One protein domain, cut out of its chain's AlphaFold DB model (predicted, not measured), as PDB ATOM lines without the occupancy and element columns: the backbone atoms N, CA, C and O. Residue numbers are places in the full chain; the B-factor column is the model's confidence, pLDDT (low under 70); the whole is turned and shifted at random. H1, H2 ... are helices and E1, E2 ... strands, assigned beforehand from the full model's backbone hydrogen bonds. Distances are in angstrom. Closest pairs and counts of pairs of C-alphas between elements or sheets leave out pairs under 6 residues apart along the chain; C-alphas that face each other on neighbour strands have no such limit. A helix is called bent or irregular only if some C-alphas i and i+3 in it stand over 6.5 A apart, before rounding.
ATOM      1  N   TYR A  21     209.062 246.041 225.517       55.66
ATOM      2  CA  TYR A  21     210.097 245.279 226.199       55.66
ATOM      3  C   TYR A  21     209.751 243.789 226.161       55.66
ATOM      4  O   TYR A  21     208.584 243.384 226.152       55.66
ATOM      5  N   ILE A  22     210.789 242.962 226.110       58.00
ATOM      6  CA  ILE A  22     210.691 241.527 226.366       58.00
ATOM      7  C   ILE A  22     211.266 241.330 227.753       58.00
ATOM      8  O   ILE A  22     212.378 241.789 228.007       58.00
ATOM      9  N   ILE A  23     210.522 240.665 228.636       57.03
ATOM     10  CA  ILE A  23     211.023 240.326 229.968       57.03
ATOM     11  C   ILE A  23     212.222 239.392 229.789       57.03
ATOM     12  O   ILE A  23     212.032 238.252 229.347       57.03
ATOM     13  N   PRO A  24     213.455 239.849 230.083       50.44
ATOM     14  CA  PRO A  24     214.603 238.965 230.092       50.44
ATOM     15  C   PRO A  24     214.445 237.993 231.264       50.44
ATOM     16  O   PRO A  24     213.774 238.297 232.247       50.44
ATOM     17  N   ASN A  25     215.120 236.847 231.202       49.00
ATOM     18  CA  ASN A  25     215.142 235.854 232.286       49.00
ATOM     19  C   ASN A  25     215.636 236.392 233.645       49.00
ATOM     20  O   ASN A  25     215.643 235.626 234.603       49.00
ATOM     21  N   ASP A  26     216.070 237.649 233.734       50.97
ATOM     22  CA  ASP A  26     216.768 238.162 234.899       50.97
ATOM     23  C   ASP A  26     216.230 239.526 235.352       50.97
ATOM     24  O   ASP A  26     216.640 240.585 234.871       50.97
ATOM     25  N   LEU A  27     215.288 239.473 236.297       49.94
ATOM     26  CA  LEU A  27     214.878 240.601 237.133       49.94
ATOM     27  C   LEU A  27     215.175 240.297 238.612       49.94
ATOM     28  O   LEU A  27     214.334 240.511 239.481       49.94
ATOM     29  N   THR A  28     216.422 239.873 238.868       50.56
ATOM     30  CA  THR A  28     217.151 239.763 240.149       50.56
ATOM     31  C   THR A  28     217.257 238.353 240.751       50.56
ATOM     32  O   THR A  28     216.295 237.678 241.111       50.56
ATOM     33  N   THR A  29     218.501 237.914 240.899       50.62
ATOM     34  CA  THR A  29     218.954 236.546 241.172       50.62
ATOM     35  C   THR A  29     218.697 236.017 242.591       50.62
ATOM     36  O   THR A  29     219.112 234.903 242.912       50.62
ATOM     37  N   LYS A  30     217.947 236.737 243.437       55.19
ATOM     38  CA  LYS A  30     217.411 236.234 244.716       55.19
ATOM     39  C   LYS A  30     216.048 236.860 245.016       55.19
ATOM     40  O   LYS A  30     215.959 237.861 245.729       55.19
ATOM     41  N   SER A  31     214.990 236.229 244.515       62.69
ATOM     42  CA  SER A  31     213.613 236.596 244.842       62.69
ATOM     43  C   SER A  31     212.779 235.435 245.364       62.69
ATOM     44  O   SER A  31     212.919 234.303 244.904       62.69
ATOM     45  N   SER A  32     211.878 235.738 246.295       71.75
ATOM     46  CA  SER A  32     210.767 234.861 246.663       71.75
ATOM     47  C   SER A  32     209.520 235.283 245.895       71.75
ATOM     48  O   SER A  32     209.278 236.470 245.696       71.75
ATOM     49  N   LEU A  33     208.713 234.313 245.482       77.44
ATOM     50  CA  LEU A  33     207.349 234.562 245.032       77.44
ATOM     51  C   LEU A  33     206.425 234.338 246.226       77.44
ATOM     52  O   LEU A  33     206.504 233.293 246.868       77.44
ATOM     53  N   VAL A  34     205.560 235.299 246.519       83.06
ATOM     54  CA  VAL A  34     204.479 235.149 247.498       83.06
ATOM     55  C   VAL A  34     203.146 235.256 246.764       83.06
ATOM     56  O   VAL A  34     203.042 236.024 245.807       83.06
ATOM     57  N   THR A  35     202.149 234.453 247.136       84.75
ATOM     58  CA  THR A  35     200.913 234.287 246.350       84.75
ATOM     59  C   THR A  35     199.665 234.080 247.202       84.75
ATOM     60  O   THR A  35     199.758 233.539 248.302       84.75
ATOM     61  N   LEU A  36     198.491 234.447 246.676       81.88
ATOM     62  CA  LEU A  36     197.195 234.246 247.332       81.88
ATOM     63  C   LEU A  36     196.024 234.062 246.354       81.88
ATOM     64  O   LEU A  36     195.863 234.834 245.409       81.88
ATOM     65  N   ASP A  37     195.184 233.050 246.595       81.56
ATOM     66  CA  ASP A  37     193.902 232.869 245.899       81.56
ATOM     67  C   ASP A  37     192.807 233.624 246.656       81.56
ATOM     68  O   ASP A  37     192.394 233.231 247.752       81.56
ATOM     69  N   SER A  38     192.346 234.719 246.057       74.56
ATOM     70  CA  SER A  38     191.363 235.620 246.660       74.56
ATOM     71  C   SER A  38     190.038 234.921 246.993       74.56
ATOM     72  O   SER A  38     189.463 235.193 248.048       74.56
ATOM     73  N   GLU A  39     189.580 233.955 246.185       75.69
ATOM     74  CA  GLU A  39     188.309 233.250 246.417       75.69
ATOM     75  C   GLU A  39     188.366 232.336 247.652       75.69
ATOM     76  O   GLU A  39     187.340 232.034 248.263       75.69
ATOM     77  N   ARG A  40     189.567 231.900 248.051       74.00
ATOM     78  CA  ARG A  40     189.764 231.041 249.235       74.00
ATOM     79  C   ARG A  40     189.878 231.825 250.531       74.00
ATOM     80  O   ARG A  40     189.666 231.261 251.605       74.00
ATOM     81  N   VAL A  41     190.231 233.101 250.435       65.44
ATOM     82  CA  VAL A  41     190.398 233.996 251.583       65.44
ATOM     83  C   VAL A  41     189.106 234.744 251.860       65.44
ATOM     84  O   VAL A  41     188.629 234.771 252.996       65.44
ATOM     85  N   TYR A  42     188.501 235.303 250.816       61.22
ATOM     86  CA  TYR A  42     187.303 236.114 250.931       61.22
ATOM     87  C   TYR A  42     186.069 235.251 250.675       61.22
ATOM     88  O   TYR A  42     185.713 234.928 249.547       61.22
ATOM     89  N   LYS A  43     185.383 234.872 251.758       55.91
ATOM     90  CA  LYS A  43     184.144 234.070 251.696       55.91
ATOM     91  C   LYS A  43     182.933 234.861 251.167       55.91
ATOM     92  O   LYS A  43     181.866 234.274 250.994       55.91
ATOM     93  N   LYS A  44     183.059 236.184 251.000       59.69
ATOM     94  CA  LYS A  44     182.005 237.143 250.623       59.69
ATOM     95  C   LYS A  44     182.630 238.289 249.819       59.69
ATOM     96  O   LYS A  44     183.824 238.539 249.951       59.69
ATOM     97  N   ASP A  45     181.829 238.987 249.014       57.53
ATOM     98  CA  ASP A  45     182.265 240.216 248.337       57.53
ATOM     99  C   ASP A  45     182.463 241.352 249.359       57.53
ATOM    100  O   ASP A  45     181.534 242.094 249.683       57.53
ATOM    101  N   ASP A  46     183.685 241.461 249.887       54.44
ATOM    102  CA  ASP A  46     184.101 242.504 250.831       54.44
ATOM    103  C   ASP A  46     184.736 243.721 250.128       54.44
ATOM    104  O   ASP A  46     185.329 244.579 250.783       54.44
ATOM    105  N   SER A  47     184.574 243.863 248.804       54.97
ATOM    106  CA  SER A  47     185.153 244.957 247.995       54.97
ATOM    107  C   SER A  47     184.843 246.369 248.497       54.97
ATOM    108  O   SER A  47     185.603 247.305 248.254       54.97
ATOM    109  N   LYS A  48     183.743 246.542 249.236       55.28
ATOM    110  CA  LYS A  48     183.366 247.822 249.855       55.28
ATOM    111  C   LYS A  48     184.243 248.195 251.055       55.28
ATOM    112  O   LYS A  48     184.364 249.381 251.353       55.28
ATOM    113  N   ASN A  49     184.842 247.202 251.710       52.22
ATOM    114  CA  ASN A  49     185.626 247.336 252.941       52.22
ATOM    115  C   ASN A  49     187.132 247.155 252.712       52.22
ATOM    116  O   ASN A  49     187.934 247.503 253.577       52.22
ATOM    117  N   ILE A  50     187.524 246.626 251.554       47.03
ATOM    118  CA  ILE A  50     188.921 246.508 251.150       47.03
ATOM    119  C   ILE A  50     189.419 247.907 250.762       47.03
ATOM    120  O   ILE A  50     188.960 248.511 249.789       47.03
ATOM    121  N   SER A  51     190.346 248.461 251.548       41.84
ATOM    122  CA  SER A  51     191.094 249.646 251.120       41.84
ATOM    123  C   SER A  51     191.912 249.286 249.874       41.84
ATOM    124  O   SER A  51     192.574 248.253 249.856       41.84
ATOM    125  N   ILE A  52     191.884 250.146 248.849       43.38
ATOM    126  CA  ILE A  52     192.559 249.961 247.544       43.38
ATOM    127  C   ILE A  52     194.070 249.683 247.705       43.38
ATOM    128  O   ILE A  52     194.675 249.001 246.887       43.38
ATOM    129  N   VAL A  53     194.678 250.179 248.788       42.25
ATOM    130  CA  VAL A  53     196.109 250.017 249.120       42.25
ATOM    131  C   VAL A  53     196.358 248.786 250.014       42.25
ATOM    132  O   VAL A  53     197.488 248.356 250.207       42.25
ATOM    133  N   SER A  54     195.294 248.202 250.568       41.38
ATOM    134  CA  SER A  54     195.303 247.205 251.644       41.38
ATOM    135  C   SER A  54     195.067 245.770 251.160       41.38
ATOM    136  O   SER A  54     194.703 244.914 251.976       41.38
ATOM    137  N   ASN A  55     195.311 245.460 249.883       46.31
ATOM    138  CA  ASN A  55     195.532 244.070 249.479       46.31
ATOM    139  C   ASN A  55     196.872 243.589 250.075       46.31
ATOM    140  O   ASN A  55     197.937 243.612 249.471       46.31
ATOM    141  N   SER A  56     196.789 243.238 251.362       52.81
ATOM    142  CA  SER A  56     197.035 241.869 251.797       52.81
ATOM    143  C   SER A  56     198.459 241.327 251.680       52.81
ATOM    144  O   SER A  56     198.617 240.111 251.699       52.81
ATOM    145  N   VAL A  57     199.511 242.159 251.709       50.88
ATOM    146  CA  VAL A  57     200.891 241.637 251.876       50.88
ATOM    147  C   VAL A  57     200.977 240.664 253.067       50.88
ATOM    148  O   VAL A  57     201.656 239.648 252.987       50.88
ATOM    149  N   GLN A  58     200.209 240.917 254.134       55.97
ATOM    150  CA  GLN A  58     200.119 240.049 255.317       55.97
ATOM    151  C   GLN A  58     199.407 238.698 255.101       55.97
ATOM    152  O   GLN A  58     199.489 237.835 255.968       55.97
ATOM    153  N   TYR A  59     198.691 238.514 253.989       66.19
ATOM    154  CA  TYR A  59     197.955 237.286 253.674       66.19
ATOM    155  C   TYR A  59     198.569 236.502 252.502       66.19
ATOM    156  O   TYR A  59     198.083 235.416 252.191       66.19
ATOM    157  N   LEU A  60     199.617 237.018 251.849       76.50
ATOM    158  CA  LEU A  60     200.327 236.292 250.795       76.50
ATOM    159  C   LEU A  60     201.135 235.138 251.411       76.50
ATOM    160  O   LEU A  60     201.930 235.340 252.327       76.50
ATOM    161  N   ILE A  61     200.951 233.929 250.881       80.25
ATOM    162  CA  ILE A  61     201.656 232.718 251.317       80.25
ATOM    163  C   ILE A  61     202.886 232.526 250.415       80.25
ATOM    164  O   ILE A  61     202.750 232.590 249.186       80.25
ATOM    165  N   PRO A  62     204.093 232.313 250.968       83.44
ATOM    166  CA  PRO A  62     205.298 232.132 250.167       83.44
ATOM    167  C   PRO A  62     205.282 230.825 249.366       83.44
ATOM    168  O   PRO A  62     204.803 229.790 249.821       83.44
ATOM    169  N   VAL A  63     205.870 230.860 248.169       84.69
ATOM    170  CA  VAL A  63     206.132 229.664 247.360       84.69
ATOM    171  C   VAL A  63     207.493 229.092 247.741       84.69
ATOM    172  O   VAL A  63     208.527 229.544 247.252       84.69
ATOM    173  N   GLU A  64     207.502 228.079 248.603       83.75
ATOM    174  CA  GLU A  64     208.749 227.451 249.068       83.75
ATOM    175  C   GLU A  64     209.332 226.450 248.056       83.75
ATOM    176  O   GLU A  64     210.547 226.243 247.969       83.75
ATOM    177  N   ASN A  65     208.473 225.829 247.244       86.62
ATOM    178  CA  ASN A  65     208.893 224.839 246.262       86.62
ATOM    179  C   ASN A  65     209.581 225.501 245.051       86.62
ATOM    180  O   ASN A  65     208.938 226.149 244.224       86.62
ATOM    181  N   ARG A  66     210.891 225.258 244.888       84.19
ATOM    182  CA  ARG A  66     211.696 225.814 243.780       84.19
ATOM    183  C   ARG A  66     211.195 225.446 242.378       84.19
ATOM    184  O   ARG A  66     211.362 226.239 241.452       84.19
ATOM    185  N   ASN A  67     210.622 224.256 242.192       88.69
ATOM    186  CA  ASN A  67     210.108 223.839 240.887       88.69
ATOM    187  C   ASN A  67     208.831 224.607 240.535       88.69
ATOM    188  O   ASN A  67     208.712 225.123 239.428       88.69
ATOM    189  N   ASP A  68     207.900 224.730 241.482       88.19
ATOM    190  CA  ASP A  68     206.675 225.506 241.273       88.19
ATOM    191  C   ASP A  68     206.991 227.002 241.080       88.19
ATOM    192  O   ASP A  68     206.455 227.620 240.161       88.19
ATOM    193  N   TYR A  69     207.965 227.547 241.818       84.31
ATOM    194  CA  TYR A  69     208.517 228.887 241.583       84.31
ATOM    195  C   TYR A  69     209.036 229.072 240.144       84.31
ATOM    196  O   TYR A  69     208.631 229.998 239.439       84.31
ATOM    197  N   SER A  70     209.892 228.159 239.670       83.50
ATOM    198  CA  SER A  70     210.444 228.207 238.308       83.50
ATOM    199  C   SER A  70     209.353 228.092 237.239       83.50
ATOM    200  O   SER A  70     209.349 228.838 236.258       83.50
ATOM    201  N   ARG A  71     208.377 227.195 237.442       88.56
ATOM    202  CA  ARG A  71     207.225 227.039 236.543       88.56
ATOM    203  C   ARG A  71     206.399 228.313 236.462       88.56
ATOM    204  O   ARG A  71     206.032 228.682 235.353       88.56
ATOM    205  N   PHE A  72     206.153 228.987 237.586       87.50
ATOM    206  CA  PHE A  72     205.432 230.257 237.599       87.50
ATOM    207  C   PHE A  72     206.183 231.343 236.821       87.50
ATOM    208  O   PHE A  72     205.609 231.947 235.921       87.50
ATOM    209  N   LEU A  73     207.483 231.537 237.083       82.12
ATOM    210  CA  LEU A  73     208.302 232.504 236.339       82.12
ATOM    211  C   LEU A  73     208.305 232.241 234.831       82.12
ATOM    212  O   LEU A  73     208.247 233.176 234.033       82.12
ATOM    213  N   ASN A  74     208.360 230.968 234.430       84.25
ATOM    214  CA  ASN A  74     208.368 230.589 233.021       84.25
ATOM    215  C   ASN A  74     207.110 231.053 232.268       84.25
ATOM    216  O   ASN A  74     207.205 231.283 231.066       84.25
ATOM    217  N   LEU A  75     205.974 231.253 232.947       86.25
ATOM    218  CA  LEU A  75     204.739 231.757 232.326       86.25
ATOM    219  C   LEU A  75     204.870 233.201 231.825       86.25
ATOM    220  O   LEU A  75     204.162 233.607 230.906       86.25
ATOM    221  N   PHE A  76     205.774 233.985 232.413       79.75
ATOM    222  CA  PHE A  76     206.002 235.379 232.028       79.75
ATOM    223  C   PHE A  76     207.067 235.519 230.937       79.75
ATOM    224  O   PHE A  76     207.188 236.582 230.323       79.75
ATOM    225  N   LYS A  77     207.818 234.447 230.646       76.25
ATOM    226  CA  LYS A  77     208.826 234.457 229.583       76.25
ATOM    227  C   LYS A  77     208.152 234.690 228.237       76.25
ATOM    228  O   LYS A  77     207.117 234.106 227.930       76.25
ATOM    229  N   ASN A  78     208.758 235.551 227.424       70.62
ATOM    230  CA  ASN A  78     208.268 235.943 226.098       70.62
ATOM    231  C   ASN A  78     206.915 236.680 226.085       70.62
ATOM    232  O   ASN A  78     206.400 236.980 225.005       70.62
ATOM    233  N   LYS A  79     206.337 237.020 227.247       74.94
ATOM    234  CA  LYS A  79     205.207 237.949 227.299       74.94
ATOM    235  C   LYS A  79     205.737 239.356 227.003       74.94
ATOM    236  O   LYS A  79     206.780 239.764 227.515       74.94
ATOM    237  N   LYS A  80     205.037 240.083 226.132       69.31
ATOM    238  CA  LYS A  80     205.389 241.464 225.783       69.31
ATOM    239  C   LYS A  80     205.002 242.386 226.936       69.31
ATOM    240  O   LYS A  80     203.876 242.300 227.418       69.31
ATOM    241  N   CYS A  81     205.901 243.278 227.333       68.50
ATOM    242  CA  CYS A  81     205.607 244.367 228.260       68.50
ATOM    243  C   CYS A  81     205.777 245.730 227.591       68.50
ATOM    244  O   CYS A  81     206.352 245.875 226.511       68.50
ATOM    245  N   ILE A  82     205.223 246.728 228.261       66.44
ATOM    246  CA  ILE A  82     205.193 248.123 227.865       66.44
ATOM    247  C   ILE A  82     205.952 248.896 228.944       66.44
ATOM    248  O   ILE A  82     205.573 248.869 230.112       66.44
ATOM    249  N   ARG A  83     207.033 249.587 228.579       67.81
ATOM    250  CA  ARG A  83     207.664 250.537 229.505       67.81
ATOM    251  C   ARG A  83     206.888 251.842 229.481       67.81
ATOM    252  O   ARG A  83     206.585 252.355 228.406       67.81
ATOM    253  N   VAL A  84     206.580 252.357 230.664       65.69
ATOM    254  CA  VAL A  84     205.874 253.623 230.850       65.69
ATOM    255  C   VAL A  84     206.700 254.561 231.738       65.69
ATOM    256  O   VAL A  84     207.326 254.099 232.696       65.69
ATOM    257  N   PRO A  85     206.714 255.872 231.442       65.00
ATOM    258  CA  PRO A  85     207.340 256.867 232.311       65.00
ATOM    259  C   PRO A  85     206.697 256.909 233.704       65.00
ATOM    260  O   PRO A  85     205.516 256.587 233.853       65.00
ATOM    261  N   TYR A  86     207.435 257.399 234.709       62.84
ATOM    262  CA  TYR A  86     206.948 257.556 236.093       62.84
ATOM    263  C   TYR A  86     205.570 258.242 236.207       62.84
ATOM    264  O   TYR A  86     204.731 257.837 237.010       62.84
ATOM    265  N   SER A  87     205.309 259.251 235.369       59.97
ATOM    266  CA  SER A  87     204.058 260.025 235.357       59.97
ATOM    267  C   SER A  87     202.802 259.204 235.036       59.97
ATOM    268  O   SER A  87     201.697 259.667 235.296       59.97
ATOM    269  N   TYR A  88     202.947 257.991 234.494       62.09
ATOM    270  CA  TYR A  88     201.825 257.107 234.171       62.09
ATOM    271  C   TYR A  88     201.389 256.206 235.332       62.09
ATOM    272  O   TYR A  88     200.364 255.537 235.211       62.09
ATOM    273  N   ALA A  89     202.108 256.198 236.461       55.59
ATOM    274  CA  ALA A  89     201.699 255.430 237.638       55.59
ATOM    275  C   ALA A  89     200.318 255.860 238.163       55.59
ATOM    276  O   ALA A  89     199.532 255.020 238.595       55.59
ATOM    277  N   GLU A  90     199.977 257.147 238.051       50.69
ATOM    278  CA  GLU A  90     198.669 257.677 238.464       50.69
ATOM    279  C   GLU A  90     197.517 257.175 237.579       50.69
ATOM    280  O   GLU A  90     196.407 256.991 238.070       50.69
ATOM    281  N   ALA A  91     197.777 256.849 236.305       49.78
ATOM    282  CA  ALA A  91     196.782 256.258 235.402       49.78
ATOM    283  C   ALA A  91     196.480 254.780 235.716       49.78
ATOM    284  O   ALA A  91     195.589 254.182 235.111       49.78
ATOM    285  N   TYR A  92     197.246 254.181 236.630       52.22
ATOM    286  CA  TYR A  92     197.132 252.779 237.013       52.22
ATOM    287  C   TYR A  92     196.170 252.537 238.179       52.22
ATOM    288  O   TYR A  92     195.748 251.410 238.433       52.22
ATOM    289  N   HIS A  93     195.802 253.599 238.889       53.69
ATOM    290  CA  HIS A  93     194.766 253.529 239.900       53.69
ATOM    291  C   HIS A  93     193.410 253.673 239.213       53.69
ATOM    292  O   HIS A  93     193.123 254.684 238.577       53.69
ATOM    293  N   THR A  94     192.583 252.631 239.304       55.44
ATOM    294  CA  THR A  94     191.193 252.704 238.858       55.44
ATOM    295  C   THR A  94     190.281 253.026 240.031       55.44
ATOM    296  O   THR A  94     190.381 252.423 241.100       55.44
ATOM    297  N   ASP A  95     189.355 253.956 239.807       57.41
ATOM    298  CA  ASP A  95     188.262 254.227 240.739       57.41
ATOM    299  C   ASP A  95     187.207 253.100 240.730       57.41
ATOM    300  O   ASP A  95     186.365 253.020 241.631       57.41
ATOM    301  N   ASP A  96     187.245 252.199 239.734       63.56
ATOM    302  CA  ASP A  96     186.343 251.049 239.652       63.56
ATOM    303  C   ASP A  96     186.769 249.943 240.621       63.56
ATOM    304  O   ASP A  96     187.465 248.984 240.277       63.56
ATOM    305  N   LYS A  97     186.263 250.040 241.852       63.38
ATOM    306  CA  LYS A  97     186.461 249.021 242.890       63.38
ATOM    307  C   LYS A  97     185.978 247.621 242.482       63.38
ATOM    308  O   LYS A  97     186.422 246.639 243.074       63.38
ATOM    309  N   ASN A  98     185.111 247.489 241.471       66.62
ATOM    310  CA  ASN A  98     184.635 246.183 241.009       66.62
ATOM    311  C   ASN A  98     185.690 245.410 240.210       66.62
ATOM    312  O   ASN A  98     185.480 244.236 239.910       66.62
ATOM    313  N   ILE A  99     186.815 246.023 239.825       62.88
ATOM    314  CA  ILE A  99     187.902 245.264 239.200       62.88
ATOM    315  C   ILE A  99     188.507 244.262 240.194       62.88
ATOM    316  O   ILE A  99     188.829 243.135 239.819       62.88
ATOM    317  N   TYR A 100     188.557 244.625 241.480       63.31
ATOM    318  CA  TYR A 100     189.143 243.803 242.538       63.31
ATOM    319  C   TYR A 100     188.306 242.559 242.857       63.31
ATOM    320  O   TYR A 100     188.861 241.539 243.245       63.31
ATOM    321  N   THR A 101     186.994 242.575 242.593       66.56
ATOM    322  CA  THR A 101     186.139 241.375 242.724       66.56
ATOM    323  C   THR A 101     186.363 240.351 241.608       66.56
ATOM    324  O   THR A 101     185.888 239.214 241.684       66.56
ATOM    325  N   LYS A 102     187.076 240.742 240.545       73.50
ATOM    326  CA  LYS A 102     187.408 239.888 239.397       73.50
ATOM    327  C   LYS A 102     188.818 239.318 239.479       73.50
ATOM    328  O   LYS A 102     189.154 238.448 238.666       73.50
ATOM    329  N   VAL A 103     189.634 239.808 240.413       79.19
ATOM    330  CA  VAL A 103     190.931 239.212 240.730       79.19
ATOM    331  C   VAL A 103     190.665 237.782 241.180       79.19
ATOM    332  O   VAL A 103     189.753 237.523 241.957       79.19
ATOM    333  N   LYS A 104     191.410 236.839 240.607       86.31
ATOM    334  CA  LYS A 104     191.408 235.440 241.031       86.31
ATOM    335  C   LYS A 104     192.632 235.179 241.898       86.31
ATOM    336  O   LYS A 104     192.496 234.704 243.021       86.31
ATOM    337  N   TYR A 105     193.803 235.571 241.402       87.19
ATOM    338  CA  TYR A 105     195.079 235.347 242.067       87.19
ATOM    339  C   TYR A 105     195.873 236.642 242.225       87.19
ATOM    340  O   TYR A 105     195.902 237.473 241.315       87.19
ATOM    341  N   GLU A 106     196.569 236.767 243.350       85.31
ATOM    342  CA  GLU A 106     197.530 237.834 243.628       85.31
ATOM    343  C   GLU A 106     198.913 237.235 243.832       85.31
ATOM    344  O   GLU A 106     199.056 236.201 244.487       85.31
ATOM    345  N   PHE A 107     199.940 237.887 243.296       84.31
ATOM    346  CA  PHE A 107     201.322 237.489 243.513       84.31
ATOM    347  C   PHE A 107     202.220 238.692 243.766       84.31
ATOM    348  O   PHE A 107     201.954 239.785 243.281       84.31
ATOM    349  N   GLN A 108     203.318 238.492 244.482       81.12
ATOM    350  CA  GLN A 108     204.359 239.497 244.637       81.12
ATOM    351  C   GLN A 108     205.737 238.847 244.560       81.12
ATOM    352  O   GLN A 108     205.985 237.795 245.148       81.12
ATOM    353  N   PHE A 109     206.648 239.497 243.843       77.69
ATOM    354  CA  PHE A 109     208.065 239.146 243.873       77.69
ATOM    355  C   PHE A 109     208.748 239.942 244.978       77.69
ATOM    356  O   PHE A 109     208.773 241.168 244.928       77.69
ATOM    357  N   GLN A 110     209.285 239.257 245.981       73.00
ATOM    358  CA  GLN A 110     210.104 239.853 247.031       73.00
ATOM    359  C   GLN A 110     211.569 239.683 246.677       73.00
ATOM    360  O   GLN A 110     211.974 238.591 246.299       73.00
ATOM    361  N   PHE A 111     212.365 240.730 246.846       71.88
ATOM    362  CA  PHE A 111     213.809 240.671 246.653       71.88
ATOM    363  C   PHE A 111     214.492 240.557 248.002       71.88
ATOM    364  O   PHE A 111     214.113 241.258 248.938       71.88
ATOM    365  N   HIS A 112     215.497 239.692 248.098       66.81
ATOM    366  CA  HIS A 112     216.301 239.564 249.310       66.81
ATOM    367  C   HIS A 112     217.629 240.298 249.133       66.81
ATOM    368  O   HIS A 112     218.256 240.176 248.075       66.81
ATOM    369  N   PRO A 113     218.091 241.052 250.144       63.75
ATOM    370  CA  PRO A 113     219.432 241.603 250.103       63.75
ATOM    371  C   PRO A 113     220.467 240.468 250.102       63.75
ATOM    372  O   PRO A 113     220.230 239.372 250.616       63.75
ATOM    373  N   ASN A 114     221.636 240.721 249.520       70.31
ATOM    374  CA  ASN A 114     222.778 239.827 249.648       70.31
ATOM    375  C   ASN A 114     223.303 239.802 251.094       70.31
ATOM    376  O   ASN A 114     222.837 240.539 251.961       70.31
ATOM    377  N   GLU A 115     224.316 238.975 251.345       74.94
ATOM    378  CA  GLU A 115     224.928 238.788 252.672       74.94
ATOM    379  C   GLU A 115     225.449 240.095 253.301       74.94
ATOM    380  O   GLU A 115     225.584 240.185 254.516       74.94
ATOM    381  N   ASN A 116     225.667 241.138 252.492       76.38
ATOM    382  CA  ASN A 116     226.104 242.465 252.928       76.38
ATOM    383  C   ASN A 116     224.945 243.468 253.094       76.38
ATOM    384  O   ASN A 116     225.181 244.678 253.125       76.38
ATOM    385  N   GLY A 117     223.690 243.010 253.111       61.09
ATOM    386  CA  GLY A 117     222.514 243.879 253.201       61.09
ATOM    387  C   GLY A 117     222.227 244.678 251.922       61.09
ATOM    388  O   GLY A 117     221.366 245.557 251.924       61.09
ATOM    389  N   LYS A 118     222.936 244.404 250.818       61.34
ATOM    390  CA  LYS A 118     222.773 245.114 249.544       61.34
ATOM    391  C   LYS A 118     221.896 244.304 248.600       61.34
ATOM    392  O   LYS A 118     222.201 243.159 248.290       61.34
ATOM    393  N   TYR A 119     220.839 244.906 248.084       58.72
ATOM    394  CA  TYR A 119     220.055 244.307 247.007       58.72
ATOM    395  C   TYR A 119     220.890 244.241 245.715       58.72
ATOM    396  O   TYR A 119     221.602 245.200 245.405       58.72
ATOM    397  N   GLU A 120     220.808 243.138 244.961       54.88
ATOM    398  CA  GLU A 120     221.237 243.102 243.552       54.88
ATOM    399  C   GLU A 120     220.245 243.957 242.760       54.88
ATOM    400  O   GLU A 120     219.200 243.498 242.308       54.88
ATOM    401  N   LYS A 121     220.497 245.264 242.738       57.56
ATOM    402  CA  LYS A 121     219.538 246.256 242.265       57.56
ATOM    403  C   LYS A 121     219.325 246.149 240.751       57.56
ATOM    404  O   LYS A 121     220.320 246.163 240.030       57.56
ATOM    405  N   LYS A 122     218.051 246.074 240.319       60.31
ATOM    406  CA  LYS A 122     217.532 246.523 238.997       60.31
ATOM    407  C   LYS A 122     216.034 246.904 239.012       60.31
ATOM    408  O   LYS A 122     215.611 247.682 238.161       60.31
ATOM    409  N   CYS A 123     215.228 246.394 239.955       61.91
ATOM    410  CA  CYS A 123     213.797 246.723 240.072       61.91
ATOM    411  C   CYS A 123     213.242 246.586 241.506       61.91
ATOM    412  O   CYS A 123     213.823 245.874 242.324       61.91
ATOM    413  N   SER A 124     212.121 247.250 241.824       62.31
ATOM    414  CA  SER A 124     211.422 247.097 243.115       62.31
ATOM    415  C   SER A 124     210.479 245.890 243.131       62.31
ATOM    416  O   SER A 124     209.960 245.528 242.068       62.31
ATOM    417  N   PRO A 125     210.202 245.297 244.313       61.22
ATOM    418  CA  PRO A 125     209.126 244.326 244.473       61.22
ATOM    419  C   PRO A 125     207.847 244.851 243.827       61.22
ATOM    420  O   PRO A 125     207.517 246.030 243.981       61.22
ATOM    421  N   SER A 126     207.152 243.990 243.093       68.56
ATOM    422  CA  SER A 126     205.899 244.328 242.428       68.56
ATOM    423  C   SER A 126     204.821 243.347 242.833       68.56
ATOM    424  O   SER A 126     205.082 242.144 242.878       68.56
ATOM    425  N   THR A 127     203.627 243.872 243.091       75.31
ATOM    426  CA  THR A 127     202.407 243.075 243.168       75.31
ATOM    427  C   THR A 127     201.827 242.943 241.763       75.31
ATOM    428  O   THR A 127     201.747 243.911 241.003       75.31
ATOM    429  N   GLY A 128     201.438 241.732 241.401       80.75
ATOM    430  CA  GLY A 128     200.709 241.431 240.188       80.75
ATOM    431  C   GLY A 128     199.376 240.767 240.491       80.75
ATOM    432  O   GLY A 128     199.224 240.043 241.476       80.75
ATOM    433  N   LEU A 129     198.411 241.024 239.617       84.00
ATOM    434  CA  LEU A 129     197.049 240.519 239.697       84.00
ATOM    435  C   LEU A 129     196.772 239.633 238.483       84.00
ATOM    436  O   LEU A 129     197.162 239.963 237.361       84.00
ATOM    437  N   ILE A 130     196.080 238.519 238.702       87.56
ATOM    438  CA  ILE A 130     195.591 237.619 237.654       87.56
ATOM    439  C   ILE A 130     194.080 237.493 237.811       87.56
ATOM    440  O   ILE A 130     193.573 237.104 238.864       87.56
ATOM    441  N   TYR A 131     193.357 237.800 236.747       86.94
ATOM    442  CA  TYR A 131     191.904 237.816 236.685       86.94
ATOM    443  C   TYR A 131     191.338 236.450 236.276       86.94
ATOM    444  O   TYR A 131     192.022 235.620 235.671       86.94
ATOM    445  N   LYS A 132     190.053 236.211 236.572       87.19
ATOM    446  CA  LYS A 132     189.375 234.932 236.258       87.19
ATOM    447  C   LYS A 132     189.427 234.548 234.778       87.19
ATOM    448  O   LYS A 132     189.423 233.365 234.453       87.19
ATOM    449  N   ASP A 133     189.474 235.534 233.886       86.81
ATOM    450  CA  ASP A 133     189.539 235.321 232.440       86.81
ATOM    451  C   ASP A 133     190.968 235.058 231.923       86.81
ATOM    452  O   ASP A 133     191.165 234.956 230.710       86.81
ATOM    453  N   GLY A 134     191.953 234.979 232.823       87.81
ATOM    454  CA  GLY A 134     193.371 234.794 232.530       87.81
ATOM    455  C   GLY A 134     194.115 236.079 232.183       87.81
ATOM    456  O   GLY A 134     195.332 236.033 232.005       87.81
ATOM    457  N   SER A 135     193.434 237.225 232.084       87.38
ATOM    458  CA  SER A 135     194.124 238.509 231.968       87.38
ATOM    459  C   SER A 135     194.974 238.735 233.213       87.38
ATOM    460  O   SER A 135     194.590 238.337 234.311       87.38
ATOM    461  N   PHE A 136     196.125 239.370 233.066       85.62
ATOM    462  CA  PHE A 136     196.975 239.686 234.202       85.62
ATOM    463  C   PHE A 136     197.661 241.025 234.012       85.62
ATOM    464  O   PHE A 136     197.835 241.493 232.882       85.62
ATOM    465  N   GLU A 137     198.077 241.603 235.128       79.81
ATOM    466  CA  GLU A 137     198.785 242.866 235.146       79.81
ATOM    467  C   GLU A 137     199.756 242.963 236.328       79.81
ATOM    468  O   GLU A 137     199.493 242.443 237.408       79.81
ATOM    469  N   THR A 138     200.912 243.585 236.116       78.69
ATOM    470  CA  THR A 138     201.938 243.813 237.145       78.69
ATOM    471  C   THR A 138     202.840 244.973 236.726       78.69
ATOM    472  O   THR A 138     202.961 245.279 235.537       78.69
ATOM    473  N   MET A 139     203.463 245.643 237.695       76.06
ATOM    474  CA  MET A 139     204.243 246.856 237.451       76.06
ATOM    475  C   MET A 139     205.563 246.839 238.213       76.06
ATOM    476  O   MET A 139     205.574 246.936 239.438       76.06
ATOM    477  N   TYR A 140     206.686 246.770 237.510       73.88
ATOM    478  CA  TYR A 140     208.006 246.835 238.134       73.88
ATOM    479  C   TYR A 140     208.521 248.262 238.091       73.88
ATOM    480  O   TYR A 140     208.613 248.837 237.009       73.88
ATOM    481  N   LYS A 141     208.898 248.827 239.238       71.69
ATOM    482  CA  LYS A 141     209.639 250.090 239.253       71.69
ATOM    483  C   LYS A 141     211.097 249.817 238.915       71.69
ATOM    484  O   LYS A 141     211.714 248.959 239.546       71.69
ATOM    485  N   LEU A 142     211.633 250.543 237.949       69.69
ATOM    486  CA  LEU A 142     213.042 250.549 237.577       69.69
ATOM    487  C   LEU A 142     213.828 251.560 238.426       69.69
ATOM    488  O   LEU A 142     213.265 252.394 239.139       69.69
ATOM    489  N   GLU A 143     215.156 251.470 238.380       66.38
ATOM    490  CA  GLU A 143     216.048 252.360 239.137       66.38
ATOM    491  C   GLU A 143     215.947 253.831 238.725       66.38
ATOM    492  O   GLU A 143     216.086 254.716 239.567       66.38
ATOM    493  N   ASP A 144     215.674 254.089 237.448       63.75
ATOM    494  CA  ASP A 144     215.501 255.422 236.863       63.75
ATOM    495  C   ASP A 144     214.114 256.025 237.135       63.75
ATOM    496  O   ASP A 144     213.764 257.053 236.563       63.75
ATOM    497  N   LEU A 145     213.353 255.415 238.052       63.03
ATOM    498  CA  LEU A 145     211.977 255.755 238.418       63.03
ATOM    499  C   LEU A 145     210.938 255.441 237.337       63.03
ATOM    500  O   LEU A 145     209.750 255.586 237.619       63.03
ATOM    501  N   ASP A 146     211.334 254.954 236.162       68.12
ATOM    502  CA  ASP A 146     210.379 254.453 235.179       68.12
ATOM    503  C   ASP A 146     209.723 253.158 235.657       68.12
ATOM    504  O   ASP A 146     210.195 252.476 236.572       68.12
ATOM    505  N   PHE A 147     208.625 252.786 235.006       70.31
ATOM    506  CA  PHE A 147     207.932 251.541 235.287       70.31
ATOM    507  C   PHE A 147     207.922 250.632 234.061       70.31
ATOM    508  O   PHE A 147     207.683 251.057 232.932       70.31
ATOM    509  N   ILE A 148     208.128 249.337 234.282       72.19
ATOM    510  CA  ILE A 148     207.740 248.312 233.318       72.19
ATOM    511  C   ILE A 148     206.334 247.880 233.681       72.19
ATOM    512  O   ILE A 148     206.123 247.198 234.685       72.19
ATOM    513  N   TYR A 149     205.386 248.260 232.834       73.31
ATOM    514  CA  TYR A 149     204.038 247.751 232.893       73.31
ATOM    515  C   TYR A 149     203.923 246.476 232.066       73.31
ATOM    516  O   TYR A 149     204.155 246.444 230.855       73.31
ATOM    517  N   LEU A 150     203.546 245.391 232.722       74.94
ATOM    518  CA  LEU A 150     203.288 244.130 232.064       74.94
ATOM    519  C   LEU A 150     201.798 243.841 232.156       74.94
ATOM    520  O   LEU A 150     201.269 243.633 233.242       74.94
ATOM    521  N   LYS A 151     201.153 243.774 230.993       77.75
ATOM    522  CA  LYS A 151     199.798 243.262 230.831       77.75
ATOM    523  C   LYS A 151     199.819 242.133 229.830       77.75
ATOM    524  O   LYS A 151     200.462 242.229 228.786       77.75
ATOM    525  N   GLY A 152     199.061 241.092 230.106       78.38
ATOM    526  CA  GLY A 152     198.887 240.023 229.148       78.38
ATOM    527  C   GLY A 152     197.682 239.175 229.471       78.38
ATOM    528  O   GLY A 152     196.823 239.545 230.269       78.38
ATOM    529  N   LYS A 153     197.628 238.026 228.809       86.50
ATOM    530  CA  LYS A 153     196.605 237.020 229.028       86.50
ATOM    531  C   LYS A 153     197.253 235.647 229.014       86.50
ATOM    532  O   LYS A 153     198.037 235.342 228.111       86.50
ATOM    533  N   PHE A 154     196.948 234.863 230.034       89.19
ATOM    534  CA  PHE A 154     197.301 233.461 230.114       89.19
ATOM    535  C   PHE A 154     196.257 232.625 229.386       89.19
ATOM    536  O   PHE A 154     195.053 232.878 229.488       89.19
ATOM    537  N   ASP A 155     196.717 231.631 228.639       92.06
ATOM    538  CA  ASP A 155     195.823 230.652 228.042       92.06
ATOM    539  C   ASP A 155     195.316 229.635 229.083       92.06
ATOM    540  O   ASP A 155     195.716 229.615 230.249       92.06
ATOM    541  N   LYS A 156     194.401 228.755 228.666       94.56
ATOM    542  CA  LYS A 156     193.799 227.752 229.557       94.56
ATOM    543  C   LYS A 156     194.830 226.774 230.136       94.56
ATOM    544  O   LYS A 156     194.626 226.268 231.237       94.56
ATOM    545  N   SER A 157     195.890 226.454 229.398       94.88
ATOM    546  CA  SER A 157     196.952 225.556 229.858       94.88
ATOM    547  C   SER A 157     197.856 226.241 230.883       94.88
ATOM    548  O   SER A 157     198.148 225.653 231.923       94.88
ATOM    549  N   GLU A 158     198.197 227.509 230.656       94.25
ATOM    550  CA  GLU A 158     198.947 228.359 231.581       94.25
ATOM    551  C   GLU A 158     198.157 228.584 232.879       94.25
ATOM    552  O   GLU A 158     198.690 228.403 233.974       94.25
ATOM    553  N   MET A 159     196.850 228.853 232.776       94.81
ATOM    554  CA  MET A 159     195.968 229.005 233.938       94.81
ATOM    555  C   MET A 159     195.875 227.737 234.795       94.81
ATOM    556  O   MET A 159     195.822 227.844 236.016       94.81
ATOM    557  N   LYS A 160     195.926 226.540 234.196       95.81
ATOM    558  CA  LYS A 160     195.985 225.278 234.958       95.81
ATOM    559  C   LYS A 160     197.286 225.124 235.745       95.81
ATOM    560  O   LYS A 160     197.285 224.526 236.817       95.81
ATOM    561  N   ILE A 161     198.403 225.623 235.209       94.75
ATOM    562  CA  ILE A 161     199.686 225.617 235.923       94.75
ATOM    563  C   ILE A 161     199.583 226.528 237.144       94.75
ATOM    564  O   ILE A 161     199.959 226.105 238.234       94.75
ATOM    565  N   ILE A 162     199.032 227.734 236.970       93.44
ATOM    566  CA  ILE A 162     198.804 228.690 238.061       93.44
ATOM    567  C   ILE A 162     197.916 228.052 239.132       93.44
ATOM    568  O   ILE A 162     198.339 227.930 240.275       93.44
ATOM    569  N   GLU A 163     196.739 227.553 238.757       94.62
ATOM    570  CA  GLU A 163     195.801 226.909 239.683       94.62
ATOM    571  C   GLU A 163     196.458 225.775 240.482       94.62
ATOM    572  O   GLU A 163     196.396 225.769 241.710       94.62
ATOM    573  N   SER A 164     197.197 224.886 239.809       94.81
ATOM    574  CA  SER A 164     197.904 223.785 240.468       94.81
ATOM    575  C   SER A 164     198.956 224.249 241.478       94.81
ATOM    576  O   SER A 164     199.191 223.540 242.456       94.81
ATOM    577  N   ILE A 165     199.630 225.375 241.237       92.25
ATOM    578  CA  ILE A 165     200.622 225.929 242.166       92.25
ATOM    579  C   ILE A 165     199.910 226.470 243.410       92.25
ATOM    580  O   ILE A 165     200.276 226.112 244.527       92.25
ATOM    581  N   TYR A 166     198.845 227.253 243.221       91.12
ATOM    582  CA  TYR A 166     198.063 227.828 244.320       91.12
ATOM    583  C   TYR A 166     197.375 226.749 245.167       91.12
ATOM    584  O   TYR A 166     197.349 226.852 246.391       91.12
ATOM    585  N   ASP A 167     196.878 225.679 244.538       90.62
ATOM    586  CA  ASP A 167     196.302 224.522 245.230       90.62
ATOM    587  C   ASP A 167     197.276 223.868 246.205       90.62
ATOM    588  O   ASP A 167     196.912 223.569 247.346       90.62
ATOM    589  N   LYS A 168     198.517 223.649 245.759       90.38
ATOM    590  CA  LYS A 168     199.563 223.052 246.592       90.38
ATOM    591  C   LYS A 168     199.900 223.954 247.772       90.38
ATOM    592  O   LYS A 168     199.826 223.499 248.906       90.38
ATOM    593  N   ILE A 169     200.174 225.231 247.501       86.62
ATOM    594  CA  ILE A 169     200.533 226.221 248.526       86.62
ATOM    595  C   ILE A 169     199.450 226.299 249.601       86.62
ATOM    596  O   ILE A 169     199.741 226.263 250.793       86.62
ATOM    597  N   TYR A 170     198.183 226.350 249.187       84.62
ATOM    598  CA  TYR A 170     197.072 226.424 250.125       84.62
ATOM    599  C   TYR A 170     196.944 225.157 250.979       84.62
ATOM    600  O   TYR A 170     196.712 225.238 252.185       84.62
ATOM    601  N   LYS A 171     197.109 223.978 250.371       87.12
ATOM    602  CA  LYS A 171     197.082 222.702 251.091       87.12
ATOM    603  C   LYS A 171     198.207 222.615 252.123       87.12
ATOM    604  O   LYS A 171     197.945 222.202 253.252       87.12
ATOM    605  N   ASP A 172     199.419 223.004 251.745       83.50
ATOM    606  CA  ASP A 172     200.588 222.974 252.626       83.50
ATOM    607  C   ASP A 172     200.390 223.933 253.809       83.50
ATOM    608  O   ASP A 172     200.493 223.520 254.964       83.50
ATOM    609  N   HIS A 173     199.927 225.157 253.543       81.69
ATOM    610  CA  HIS A 173     199.619 226.139 254.582       81.69
ATOM    611  C   HIS A 173     198.528 225.670 255.565       81.69
ATOM    612  O   HIS A 173     198.639 225.859 256.776       81.69
ATOM    613  N   GLN A 174     197.473 225.002 255.080       81.12
ATOM    614  CA  GLN A 174     196.446 224.423 255.957       81.12
ATOM    615  C   GLN A 174     196.975 223.294 256.854       81.12
ATOM    616  O   GLN A 174     196.420 223.059 257.928       81.12
ATOM    617  N   LEU A 175     197.991 222.552 256.408       78.94
ATOM    618  CA  LEU A 175     198.624 221.506 257.212       78.94
ATOM    619  C   LEU A 175     199.523 222.102 258.299       78.94
ATOM    620  O   LEU A 175     199.586 221.541 259.391       78.94
ATOM    621  N   GLU A 176     200.179 223.228 258.027       76.56
ATOM    622  CA  GLU A 176     200.997 223.956 259.005       76.56
ATOM    623  C   GLU A 176     200.162 224.544 260.138       76.56
ATOM    624  O   GLU A 176     200.526 224.383 261.295       76.56
ATOM    625  N   GLN A 177     199.000 225.130 259.836       74.31
ATOM    626  CA  GLN A 177     198.100 225.686 260.859       74.31
ATOM    627  C   GLN A 177     197.508 224.637 261.821       74.31
ATOM    628  O   GLN A 177     196.885 225.001 262.817       74.31
ATOM    629  N   LYS A 178     197.636 223.341 261.512       69.25
ATOM    630  CA  LYS A 178     197.123 222.231 262.335       69.25
ATOM    631  C   LYS A 178     198.180 221.597 263.245       69.25
ATOM    632  O   LYS A 178     197.824 220.695 264.004       69.25
TER     633      LYS A 178
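This is residues 21 to 178 of the 179 residues of an uncharacterized protein of bioreactor metagenome (UniProt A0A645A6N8). Picture one twisted sheet of six strands, with the long helix H5 crossing one face near the E1 edge and the shorter H2 beside it on that face. The small helices H1, H3 and H4 only graze the sheet. The printed part has 158 residues with five named helices and six named strands, in the order E1 H1 H2 E2 H3 H4 E3 E4 E5 E6 H5; the sheet, E1 - E3 - E4 - E5 - E6 - E2, is antiparallel throughout. The class is mixed, helices and strands; the whole is compact, with a radius of gyration of the C-alphas of 15.8 A and spans of 42 by 38 by 32 A.

Start at Tyr 21: residues 21 to 22 pair antiparallel with residues 80 to 81 of edge strand E2, residues 80 to 84. The other edge strand, E1, residues 31 to 37, is the neighbour of E3, residues 103 to 111; look for N 34 and O 108, 2.9 A apart, within hydrogen-bond range. E3, E4 (residues 126 to 131), E5 (residues 135 to 141) and E6 (residues 147 to 153) form a meander, each strand the antiparallel neighbour of the one before, and three hairpins; within range are N 107 and O 128, 2.9 A, N 129 and O 137, 2.8 A, and N 138 and O 150, 2.9 A. E6 and E2 are antiparallel too, with N 82 and O 149 at 2.8 A. H5, residues 156 to 176, runs across the strands at a height over the sheet of 9.2 A, its line at 89 degrees to E1 on the local plane. With its residues 161 to 165 alone H5 touches H2, residues 66 to 74, at a shallow tilt of 30 degrees, opposite ways; the closest C-alphas, of Asp 68 and Ile 165, are 6.1 A apart. With the sheet they make two layers, helices on one face. H1 (residues 38 to 41) and H4 (residues 97 to 102) are near each other; H3 (residues 86 to 92) and H5 are apart. Every O i to N i+4 pair is within hydrogen-bond range in H2 and H5, against 0 of 3 in H3 and 0 of 2 in H4, where 3 of 4 and 3 of 3 O i to N i+3 pairs are; H1 is too short for an i+4 pair.

Find C-alpha 31 at (213.613, 236.596, 244.842), where E1 begins its 20.1 A. E3 measures 23.7 A, E4 16.5 A, E5 20.7 A and E6 19.5 A. H3 is irregular, only just, with C-alphas 87 and 90 at 6.6 A. H5 runs 30.6 A to C-alpha 176 at (200.997, 223.956, 259.005).

The C-alphas farthest apart, of Pro 85 and Lys 178, are 47.0 A apart. The printed part has no cut; the links H1 to H2 and E3 to E4 are long, with 24 and 14 residues. Mean pLDDT of the printed part is 71.9, and 70 residues are under 70, among them 41 to 59 and 80 to 101.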